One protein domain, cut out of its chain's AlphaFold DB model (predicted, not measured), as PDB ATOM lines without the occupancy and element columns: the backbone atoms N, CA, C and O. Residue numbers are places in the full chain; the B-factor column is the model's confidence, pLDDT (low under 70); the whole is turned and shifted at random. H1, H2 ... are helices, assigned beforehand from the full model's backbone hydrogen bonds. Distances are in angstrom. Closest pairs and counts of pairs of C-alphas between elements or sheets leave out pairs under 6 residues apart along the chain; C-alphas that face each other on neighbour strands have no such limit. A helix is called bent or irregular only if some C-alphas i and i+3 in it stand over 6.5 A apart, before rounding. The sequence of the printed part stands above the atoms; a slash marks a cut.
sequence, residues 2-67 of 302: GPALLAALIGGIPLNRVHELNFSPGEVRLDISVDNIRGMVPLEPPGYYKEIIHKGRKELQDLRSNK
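What this domain is: This is residues 2 to 67 of the 302 residues of the protein "Hypothetical protein" of Odontella aurita (UniProt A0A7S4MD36). A small head of three short helices, H1, H2 and H3, with a wide loop of residues 22 to 33 swinging out from H2 and back to H3, bears one long helix, H4, as a free arm. Residues 42 to 67, of which 47 to 65 belong to H4, stick out from the head and touch nothing else, and this arm makes much of the length. Within the head the helices meet loosely: H1 and H2 only just touch, and H3 comes near H1. The 66 printed residues hold four named helices, in the order H1, H2, H3, H4, and no named strand, and the class is all helix. The whole is extended, with a radius of gyration of the C-alphas of 16.9 A and spans of 55 by 23 by 19 A.

How they stand to each other: H1, residues 2 to 10, and H2, residues 15 to 21, only just touch, with 3 pairs of C-alphas within 8 A. Their closest C-alphas, those of Leu 9 and Leu 15, are 7.0 A apart. They run opposite ways at a steep tilt of 61 degrees. H3, residues 34 to 40, is close to H1 but not clearly touching, and their closest C-alphas, those of Ala 8 and Ile 37, are 7.2 A apart. The lines of H1 and H3 are only just about perpendicular, at 70.0 degrees. H2 and H3 are apart. H4, residues 47 to 65, is apart from H1, H2 and H3. In H1, H3 and H4 every O i to N i+4 pair is within hydrogen-bond range; in H2 it is 0 of 3, beside 3 of 4 O i to N i+3 pairs.

Where its parts are: H1 begins at C-alpha 2, at (72.771, 94.404, 112.785), and is 12.4 A from first to last C-alpha. H2 measures 10.7 A and is irregular, but only just: C-alphas 16 and 19 are 7.0 A apart. H3 measures 10.0 A and begins at C-alpha 34, at (63.388, 81.310, 114.093). H4, the longest helix with 19 residues, measures 27.1 A and ends at C-alpha 65, at (42.549, 99.232, 141.364).

The domain as a whole: The two C-alphas farthest apart, those of Gly 26 and Asn 66, are 55.2 A apart. Without the stretch that stands free, the body has 40 residues and spans 25 by 20 by 15 A. The link from H1 to H2 is tight, that from H2 to H3, with 12 residues, is long, and that from H3 to H4 is short. The printed part has no cut. The mean pLDDT of the printed part is 78.2, and that of H4 is 91. Twelve residues are under 70, among them residues 22 to 23, 28 to 29 and 31 to 32.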
ATOM      1  N   GLY A   2      74.057  93.778 112.405       70.19
ATOM      2  CA  GLY A   2      72.771  94.404 112.785       70.19
ATOM      3  C   GLY A   2      71.493  93.567 112.556       70.19
ATOM      4  O   GLY A   2      70.733  93.394 113.506       70.19
ATOM      5  N   PRO A   3      71.265  92.978 111.365       72.81
ATOM      6  CA  PRO A   3      70.045  92.201 111.104       72.81
ATOM      7  C   PRO A   3      69.954  90.892 111.904       72.81
ATOM      8  O   PRO A   3      68.887  90.543 112.397       72.81
ATOM      9  N   ALA A   4      71.079  90.191 112.085       68.00
ATOM     10  CA  ALA A   4      71.137  88.955 112.871       68.00
ATOM     11  C   ALA A   4      70.939  89.218 114.374       68.00
ATOM     12  O   ALA A   4      70.278  88.444 115.060       68.00
ATOM     13  N   LEU A   5      71.461  90.343 114.870       73.62
ATOM     14  CA  LEU A   5      71.281  90.784 116.252       73.62
ATOM     15  C   LEU A   5      69.825  91.176 116.535       73.62
ATOM     16  O   LEU A   5      69.277  90.811 117.572       73.62
ATOM     17  N   LEU A   6      69.177  91.852 115.582       73.75
ATOM     18  CA  LEU A   6      67.751  92.167 115.655       73.75
ATOM     19  C   LEU A   6      66.891  90.893 115.628       73.75
ATOM     20  O   LEU A   6      65.982  90.757 116.441       73.75
ATOM     21  N   ALA A   7      67.205  89.938 114.749       72.19
ATOM     22  CA  ALA A   7      66.510  88.652 114.696       72.19
ATOM     23  C   ALA A   7      66.669  87.848 116.002       72.19
ATOM     24  O   ALA A   7      65.696  87.275 116.487       72.19
ATOM     25  N   ALA A   8      67.859  87.862 116.614       69.62
ATOM     26  CA  ALA A   8      68.111  87.230 117.910       69.62
ATOM     27  C   ALA A   8      67.292  87.874 119.044       69.62
ATOM     28  O   ALA A   8      66.709  87.161 119.861       69.62
ATOM     29  N   LEU A   9      67.183  89.209 119.058       75.81
ATOM     30  CA  LEU A   9      66.355  89.946 120.019       75.81
ATOM     31  C   LEU A   9      64.860  89.654 119.844       75.81
ATOM     32  O   LEU A   9      64.169  89.398 120.827       75.81
ATOM     33  N   ILE A  10      64.366  89.636 118.602       76.50
ATOM     34  CA  ILE A  10      62.974  89.269 118.292       76.50
ATOM     35  C   ILE A  10      62.700  87.808 118.690       76.50
ATOM     36  O   ILE A  10      61.611  87.485 119.159       76.50
ATOM     37  N   GLY A  11      63.702  86.934 118.566       72.56
ATOM     38  CA  GLY A  11      63.660  85.545 119.022       72.56
ATOM     39  C   GLY A  11      63.706  85.357 120.543       72.56
ATOM     40  O   GLY A  11      63.637  84.221 121.004       72.56
ATOM     41  N   GLY A  12      63.810  86.437 121.327       73.75
ATOM     42  CA  GLY A  12      63.832  86.386 122.790       73.75
ATOM     43  C   GLY A  12      65.195  86.038 123.391       73.75
ATOM     44  O   GLY A  12      65.269  85.747 124.585       73.75
ATOM     45  N   ILE A  13      66.277  86.076 122.604       74.50
ATOM     46  CA  ILE A  13      67.632  85.935 123.143       74.50
ATOM     47  C   ILE A  13      67.995  87.251 123.844       74.50
ATOM     48  O   ILE A  13      68.016  88.307 123.204       74.50
ATOM     49  N   PRO A  14      68.296  87.229 125.152       75.62
ATOM     50  CA  PRO A  14      68.647  88.440 125.875       75.62
ATOM     51  C   PRO A  14      69.994  88.991 125.382       75.62
ATOM     52  O   PRO A  14      70.894  88.236 125.011       75.62
ATOM     53  N   LEU A  15      70.143  90.322 125.386       75.25
ATOM     54  CA  LEU A  15      71.304  91.023 124.811       75.25
ATOM     55  C   LEU A  15      72.642  90.530 125.395       75.25
ATOM     56  O   LEU A  15      73.650  90.453 124.696       75.25
ATOM     57  N   ASN A  16      72.628  90.133 126.670       75.25
ATOM     58  CA  ASN A  16      73.778  89.572 127.368       75.25
ATOM     59  C   ASN A  16      74.214  88.201 126.838       75.25
ATOM     60  O   ASN A  16      75.329  87.826 127.147       75.25
ATOM     61  N   ARG A  17      73.402  87.478 126.056       68.94
ATOM     62  CA  ARG A  17      73.734  86.179 125.436       68.94
ATOM     63  C   ARG A  17      73.940  86.265 123.927       68.94
ATOM     64  O   ARG A  17      74.330  85.291 123.300       68.94
ATOM     65  N   VAL A  18      73.748  87.438 123.326       71.44
ATOM     66  CA  VAL A  18      73.960  87.642 121.882       71.44
ATOM     67  C   VAL A  18      75.419  87.391 121.477       71.44
ATOM     68  O   VAL A  18      75.682  86.975 120.354       71.44
ATOM     69  N   HIS A  19      76.368  87.569 122.398       68.94
ATOM     70  CA  HIS A  19      77.772  87.214 122.182       68.94
ATOM     71  C   HIS A  19      78.000  85.696 122.058       68.94
ATOM     72  O   HIS A  19      79.002  85.272 121.500       68.94
ATOM     73  N   GLU A  20      77.080  84.845 122.516       70.75
ATOM     74  CA  GLU A  20      77.173  83.393 122.300       70.75
ATOM     75  C   GLU A  20      76.970  83.033 120.817       70.75
ATOM     76  O   GLU A  20      77.420  81.984 120.364       70.75
ATOM     77  N   LEU A  21      76.370  83.939 120.033       71.06
ATOM     78  CA  LEU A  21      76.251  83.836 118.578       71.06
ATOM     79  C   LEU A  21      77.491  84.368 117.841       71.06
ATOM     80  O   LEU A  21      77.392  84.610 116.642       71.06
ATOM     81  N   ASN A  22      78.617  84.594 118.543       65.00
ATOM     82  CA  ASN A  22      79.864  85.186 118.035       65.00
ATOM     83  C   ASN A  22      80.126  84.834 116.562       65.00
ATOM     84  O   ASN A  22      80.569  83.735 116.234       65.00
ATOM     85  N   PHE A  23      79.856  85.801 115.685       69.06
ATOM     86  CA  PHE A  23      80.123  85.683 114.260       69.06
ATOM     87  C   PHE A  23      81.579  86.039 114.004       69.06
ATOM     88  O   PHE A  23      82.013  87.151 114.324       69.06
ATOM     89  N   SER A  24      82.321  85.129 113.380       73.06
ATOM     90  CA  SER A  24      83.635  85.473 112.843       73.06
ATOM     91  C   SER A  24      83.457  86.508 111.719       73.06
ATOM     92  O   SER A  24      82.472  86.436 110.975       73.06
ATOM     93  N   PRO A  25      84.366  87.483 111.545       73.50
ATOM     94  CA  PRO A  25      84.286  88.412 110.421       73.50
ATOM     95  C   PRO A  25      84.231  87.646 109.086       73.50
ATOM     96  O   PRO A  25      85.163  86.923 108.751       73.50
ATOM     97  N   GLY A  26      83.129  87.787 108.339       73.44
ATOM     98  CA  GLY A  26      82.901  87.092 107.062       73.44
ATOM     99  C   GLY A  26      82.109  85.779 107.147       73.44
ATOM    100  O   GLY A  26      81.823  85.181 106.113       73.44
ATOM    101  N   GLU A  27      81.710  85.339 108.341       71.56
ATOM    102  CA  GLU A  27      80.880  84.146 108.517       71.56
ATOM    103  C   GLU A  27      79.404  84.455 108.208       71.56
ATOM    104  O   GLU A  27      78.748  85.224 108.913       71.56
ATOM    105  N   VAL A  28      78.874  83.850 107.142       69.88
ATOM    106  CA  VAL A  28      77.453  83.917 106.775       69.88
ATOM    107  C   VAL A  28      76.799  82.597 107.167       69.88
ATOM    108  O   VAL A  28      76.923  81.604 106.456       69.88
ATOM    109  N   ARG A  29      76.100  82.571 108.308       66.06
ATOM    110  CA  ARG A  29      75.254  81.431 108.685       66.06
ATOM    111  C   ARG A  29      73.857  81.631 108.117       66.06
ATOM    112  O   ARG A  29      73.124  82.504 108.572       66.06
ATOM    113  N   LEU A  30      73.502  80.815 107.130       73.12
ATOM    114  CA  LEU A  30      72.152  80.773 106.559       73.12
ATOM    115  C   LEU A  30      71.171  79.994 107.455       73.12
ATOM    116  O   LEU A  30      69.962  80.118 107.295       73.12
ATOM    117  N   ASP A  31      71.691  79.268 108.446       65.25
ATOM    118  CA  ASP A  31      70.918  78.354 109.294       65.25
ATOM    119  C   ASP A  31      70.291  79.037 110.524       65.25
ATOM    120  O   ASP A  31      69.820  78.377 111.453       65.25
ATOM    121  N   ILE A  32      70.286  80.373 110.566       68.31
ATOM    122  CA  ILE A  32      69.624  81.144 111.623       68.31
ATOM    123  C   ILE A  32      68.142  81.280 111.263       68.31
ATOM    124  O   ILE A  32      67.682  82.322 110.800       68.31
ATOM    125  N   SER A  33      67.387  80.200 111.453       73.00
ATOM    126  CA  SER A  33      65.926  80.236 111.411       73.00
ATOM    127  C   SER A  33      65.354  80.540 112.799       73.00
ATOM    128  O   SER A  33      65.990  80.297 113.828       73.00
ATOM    129  N   VAL A  34      64.124  81.062 112.838       73.06
ATOM    130  CA  VAL A  34      63.388  81.310 114.093       73.06
ATOM    131  C   VAL A  34      63.263  80.027 114.915       73.06
ATOM    132  O   VAL A  34      63.378  80.065 116.140       73.06
ATOM    133  N   ASP A  35      63.089  78.890 114.246       76.75
ATOM    134  CA  ASP A  35      62.967  77.584 114.889       76.75
ATOM    135  C   ASP A  35      64.284  77.147 115.538       76.75
ATOM    136  O   ASP A  35      64.277  76.631 116.655       76.75
ATOM    137  N   ASN A  36      65.420  77.427 114.892       76.69
ATOM    138  CA  ASN A  36      66.738  77.121 115.442       76.69
ATOM    139  C   ASN A  36      67.035  77.982 116.682       76.69
ATOM    140  O   ASN A  36      67.460  77.472 117.716       76.69
ATOM    141  N   ILE A  37      66.710  79.280 116.625       71.25
ATOM    142  CA  ILE A  37      66.817  80.188 117.778       71.25
ATOM    143  C   ILE A  37      65.913  79.725 118.929       71.25
ATOM    144  O   ILE A  37      66.360  79.662 120.072       71.25
ATOM    145  N   ARG A  38      64.660  79.351 118.643       72.00
ATOM    146  CA  ARG A  38      63.735  78.817 119.654       72.00
ATOM    147  C   ARG A  38      64.234  77.518 120.279       72.00
ATOM    148  O   ARG A  38      63.994  77.314 121.460       72.00
ATOM    149  N   GLY A  39      64.948  76.680 119.527       74.88
ATOM    150  CA  GLY A  39      65.608  75.486 120.057       74.88
ATOM    151  C   GLY A  39      66.766  75.791 121.016       74.88
ATOM    152  O   GLY A  39      67.043  74.995 121.909       74.88
ATOM    153  N   MET A  40      67.428  76.946 120.869       69.69
ATOM    154  CA  MET A  40      68.501  77.390 121.773       69.69
ATOM    155  C   MET A  40      67.979  78.061 123.050       69.69
ATOM    156  O   MET A  40      68.699  78.145 124.051       69.69
ATOM    157  N   VAL A  41      66.741  78.558 123.032       70.38
ATOM    158  CA  VAL A  41      66.092  79.128 124.212       70.38
ATOM    159  C   VAL A  41      65.511  77.978 125.042       70.38
ATOM    160  O   VAL A  41      64.772  77.154 124.506       70.38
ATOM    161  N   PRO A  42      65.823  77.880 126.349       72.00
ATOM    162  CA  PRO A  42      65.233  76.848 127.191       72.00
ATOM    163  C   PRO A  42      63.704  76.951 127.153       72.00
ATOM    164  O   PRO A  42      63.145  78.032 127.337       72.00
ATOM    165  N   LEU A  43      63.042  75.812 126.904       73.19
ATOM    166  CA  LEU A  43      61.587  75.720 126.720       73.19
ATOM    167  C   LEU A  43      60.807  76.281 127.918       73.19
ATOM    168  O   LEU A  43      59.705  76.802 127.759       73.19
ATOM    169  N   GLU A  44      61.396  76.187 129.110       81.69
ATOM    170  CA  GLU A  44      60.856  76.786 130.318       81.69
ATOM    171  C   GLU A  44      61.743  77.930 130.816       81.69
ATOM    172  O   GLU A  44      62.943  77.738 131.040       81.69
ATOM    173  N   PRO A  45      61.166  79.123 131.044       79.81
ATOM    174  CA  PRO A  45      61.908  80.209 131.646       79.81
ATOM    175  C   PRO A  45      62.271  79.858 133.099       79.81
ATOM    176  O   PRO A  45      61.473  79.208 133.789       79.81
ATOM    177  N   PRO A  46      63.427  80.336 133.592       86.38
ATOM    178  CA  PRO A  46      63.837  80.155 134.982       86.38
ATOM    179  C   PRO A  46      62.740  80.595 135.961       86.38
ATOM    180  O   PRO A  46      62.067  81.600 135.724       86.38
ATOM    181  N   GLY A  47      62.582  79.882 137.083       91.12
ATOM    182  CA  GLY A  47      61.548  80.180 138.091       91.12
ATOM    183  C   GLY A  47      61.555  81.640 138.559       91.12
ATOM    184  O   GLY A  47      60.513  82.288 138.570       91.12
ATOM    185  N   TYR A  48      62.747  82.199 138.781       88.94
ATOM    186  CA  TYR A  48      62.949  83.611 139.129       88.94
ATOM    187  C   TYR A  48      62.309  84.594 138.130       88.94
ATOM    188  O   TYR A  48      61.728  85.607 138.509       88.94
ATOM    189  N   TYR A  49      62.351  84.287 136.830       84.12
ATOM    190  CA  TYR A  49      61.729  85.135 135.812       84.12
ATOM    191  C   TYR A  49      60.196  85.101 135.903       84.12
ATOM    192  O   TYR A  49      59.536  86.129 135.740       84.12
ATOM    193  N   LYS A  50      59.618  83.935 136.227       90.88
ATOM    194  CA  LYS A  50      58.173  83.796 136.467       90.88
ATOM    195  C   LYS A  50      57.738  84.604 137.693       90.88
ATOM    196  O   LYS A  50      56.683  85.234 137.653       90.88
ATOM    197  N   GLU A  51      58.558  84.634 138.744       94.19
ATOM    198  CA  GLU A  51      58.315  85.440 139.947       94.19
ATOM    199  C   GLU A  51      58.316  86.941 139.646       94.19
ATOM    200  O   GLU A  51      57.389  87.639 140.055       94.19
ATOM    201  N   ILE A  52      59.284  87.433 138.861       92.75
ATOM    202  CA  ILE A  52      59.319  88.841 138.426       92.75
ATOM    203  C   ILE A  52      58.050  89.205 137.648       92.75
ATOM    204  O   ILE A  52      57.434  90.235 137.921       92.75
ATOM    205  N   ILE A  53      57.627  88.359 136.701       92.44
ATOM    206  CA  ILE A  53      56.397  88.598 135.932       92.44
ATOM    207  C   ILE A  53      55.177  88.629 136.856       92.44
ATOM    208  O   ILE A  53      54.312  89.493 136.703       92.44
ATOM    209  N   HIS A  54      55.089  87.708 137.816       95.06
ATOM    210  CA  HIS A  54      53.992  87.684 138.778       95.06
ATOM    211  C   HIS A  54      53.968  88.927 139.665       95.06
ATOM    212  O   HIS A  54      52.899  89.508 139.860       95.06
ATOM    213  N   LYS A  55      55.135  89.363 140.148       96.81
ATOM    214  CA  LYS A  55      55.288  90.593 140.925       96.81
ATOM    215  C   LYS A  55      54.811  91.806 140.124       96.81
ATOM    216  O   LYS A  55      53.930  92.521 140.587       96.81
ATOM    217  N   GLY A  56      55.288  91.966 138.888       93.94
ATOM    218  CA  GLY A  56      54.881  93.073 138.019       93.94
ATOM    219  C   GLY A  56      53.386  93.057 137.670       93.94
ATOM    220  O   GLY A  56      52.749  94.106 137.617       93.94
ATOM    221  N   ARG A  57      52.780  91.874 137.487       95.94
ATOM    222  CA  ARG A  57      51.323  91.752 137.290       95.94
ATOM    223  C   ARG A  57      50.532  92.209 138.511       95.94
ATOM    224  O   ARG A  57      49.507  92.862 138.337       95.94
ATOM    225  N   LYS A  58      51.004  91.875 139.714       96.69
ATOM    226  CA  LYS A  58      50.376  92.294 140.969       96.69
ATOM    227  C   LYS A  58      50.466  93.811 141.148       96.69
ATOM    228  O   LYS A  58      49.440  94.446 141.337       96.69
ATOM    229  N   GLU A  59      51.648  94.395 140.960       91.81
ATOM    230  CA  GLU A  59      51.849  95.852 141.030       91.81
ATOM    231  C   GLU A  59      50.955  96.606 140.029       91.81
ATOM    232  O   GLU A  59      50.309  97.591 140.379       91.81
ATOM    233  N   LEU A  60      50.838  96.111 138.792       89.50
ATOM    234  CA  LEU A  60      49.932  96.693 137.796       89.50
ATOM    235  C   LEU A  60      48.454  96.551 138.173       89.50
ATOM    236  O   LEU A  60      47.655  97.432 137.855       89.50
ATOM    237  N   GLN A  61      48.068  95.445 138.807       94.25
ATOM    238  CA  GLN A  61      46.705  95.244 139.291       94.25
ATOM    239  C   GLN A  61      46.376  96.212 140.433       94.25
ATOM    240  O   GLN A  61      45.292  96.798 140.431       94.25
ATOM    241  N   ASP A  62      47.317  96.430 141.350       89.12
ATOM    242  CA  ASP A  62      47.179  97.382 142.453       89.12
ATOM    243  C   ASP A  62      47.039  98.817 141.914       89.12
ATOM    244  O   ASP A  62      46.114  99.538 142.291       89.12
ATOM    245  N   LEU A  63      47.864  99.201 140.931       83.12
ATOM    246  CA  LEU A  63      47.768 100.504 140.257       83.12
ATOM    247  C   LEU A  63      46.439 100.698 139.512       83.12
ATOM    248  O   LEU A  63      45.865 101.782 139.542       83.12
ATOM    249  N   ARG A  64      45.924  99.654 138.852       86.06
ATOM    250  CA  ARG A  64      44.617  99.708 138.172       86.06
ATOM    251  C   ARG A  64      43.451  99.817 139.148       86.06
ATOM    252  O   ARG A  64      42.449 100.441 138.810       86.06
ATOM    253  N   SER A  65      43.572  99.191 140.316       90.12
ATOM    254  CA  SER A  65      42.549  99.232 141.364       90.12
ATOM    255  C   SER A  65      42.513 100.606 142.034       90.12
ATOM    256  O   SER A  65      41.436 101.122 142.317       90.12
ATOM    257  N   ASN A  66      43.671 101.254 142.183       83.62
ATOM    258  CA  ASN A  66      43.799 102.599 142.737       83.62
ATOM    259  C   ASN A  66      43.776 103.679 141.643       83.62
ATOM    260  O   ASN A  66      44.683 104.514 141.562       83.62
ATOM    261  N   LYS A  67      42.732 103.670 140.803       69.81
ATOM    262  CA  LYS A  67      42.566 104.613 139.682       69.81
ATOM    263  C   LYS A  67      42.558 106.082 140.130       69.81
ATOM    264  O   LYS A  67      43.037 106.936 139.394       69.81
TER     265      LYS A  67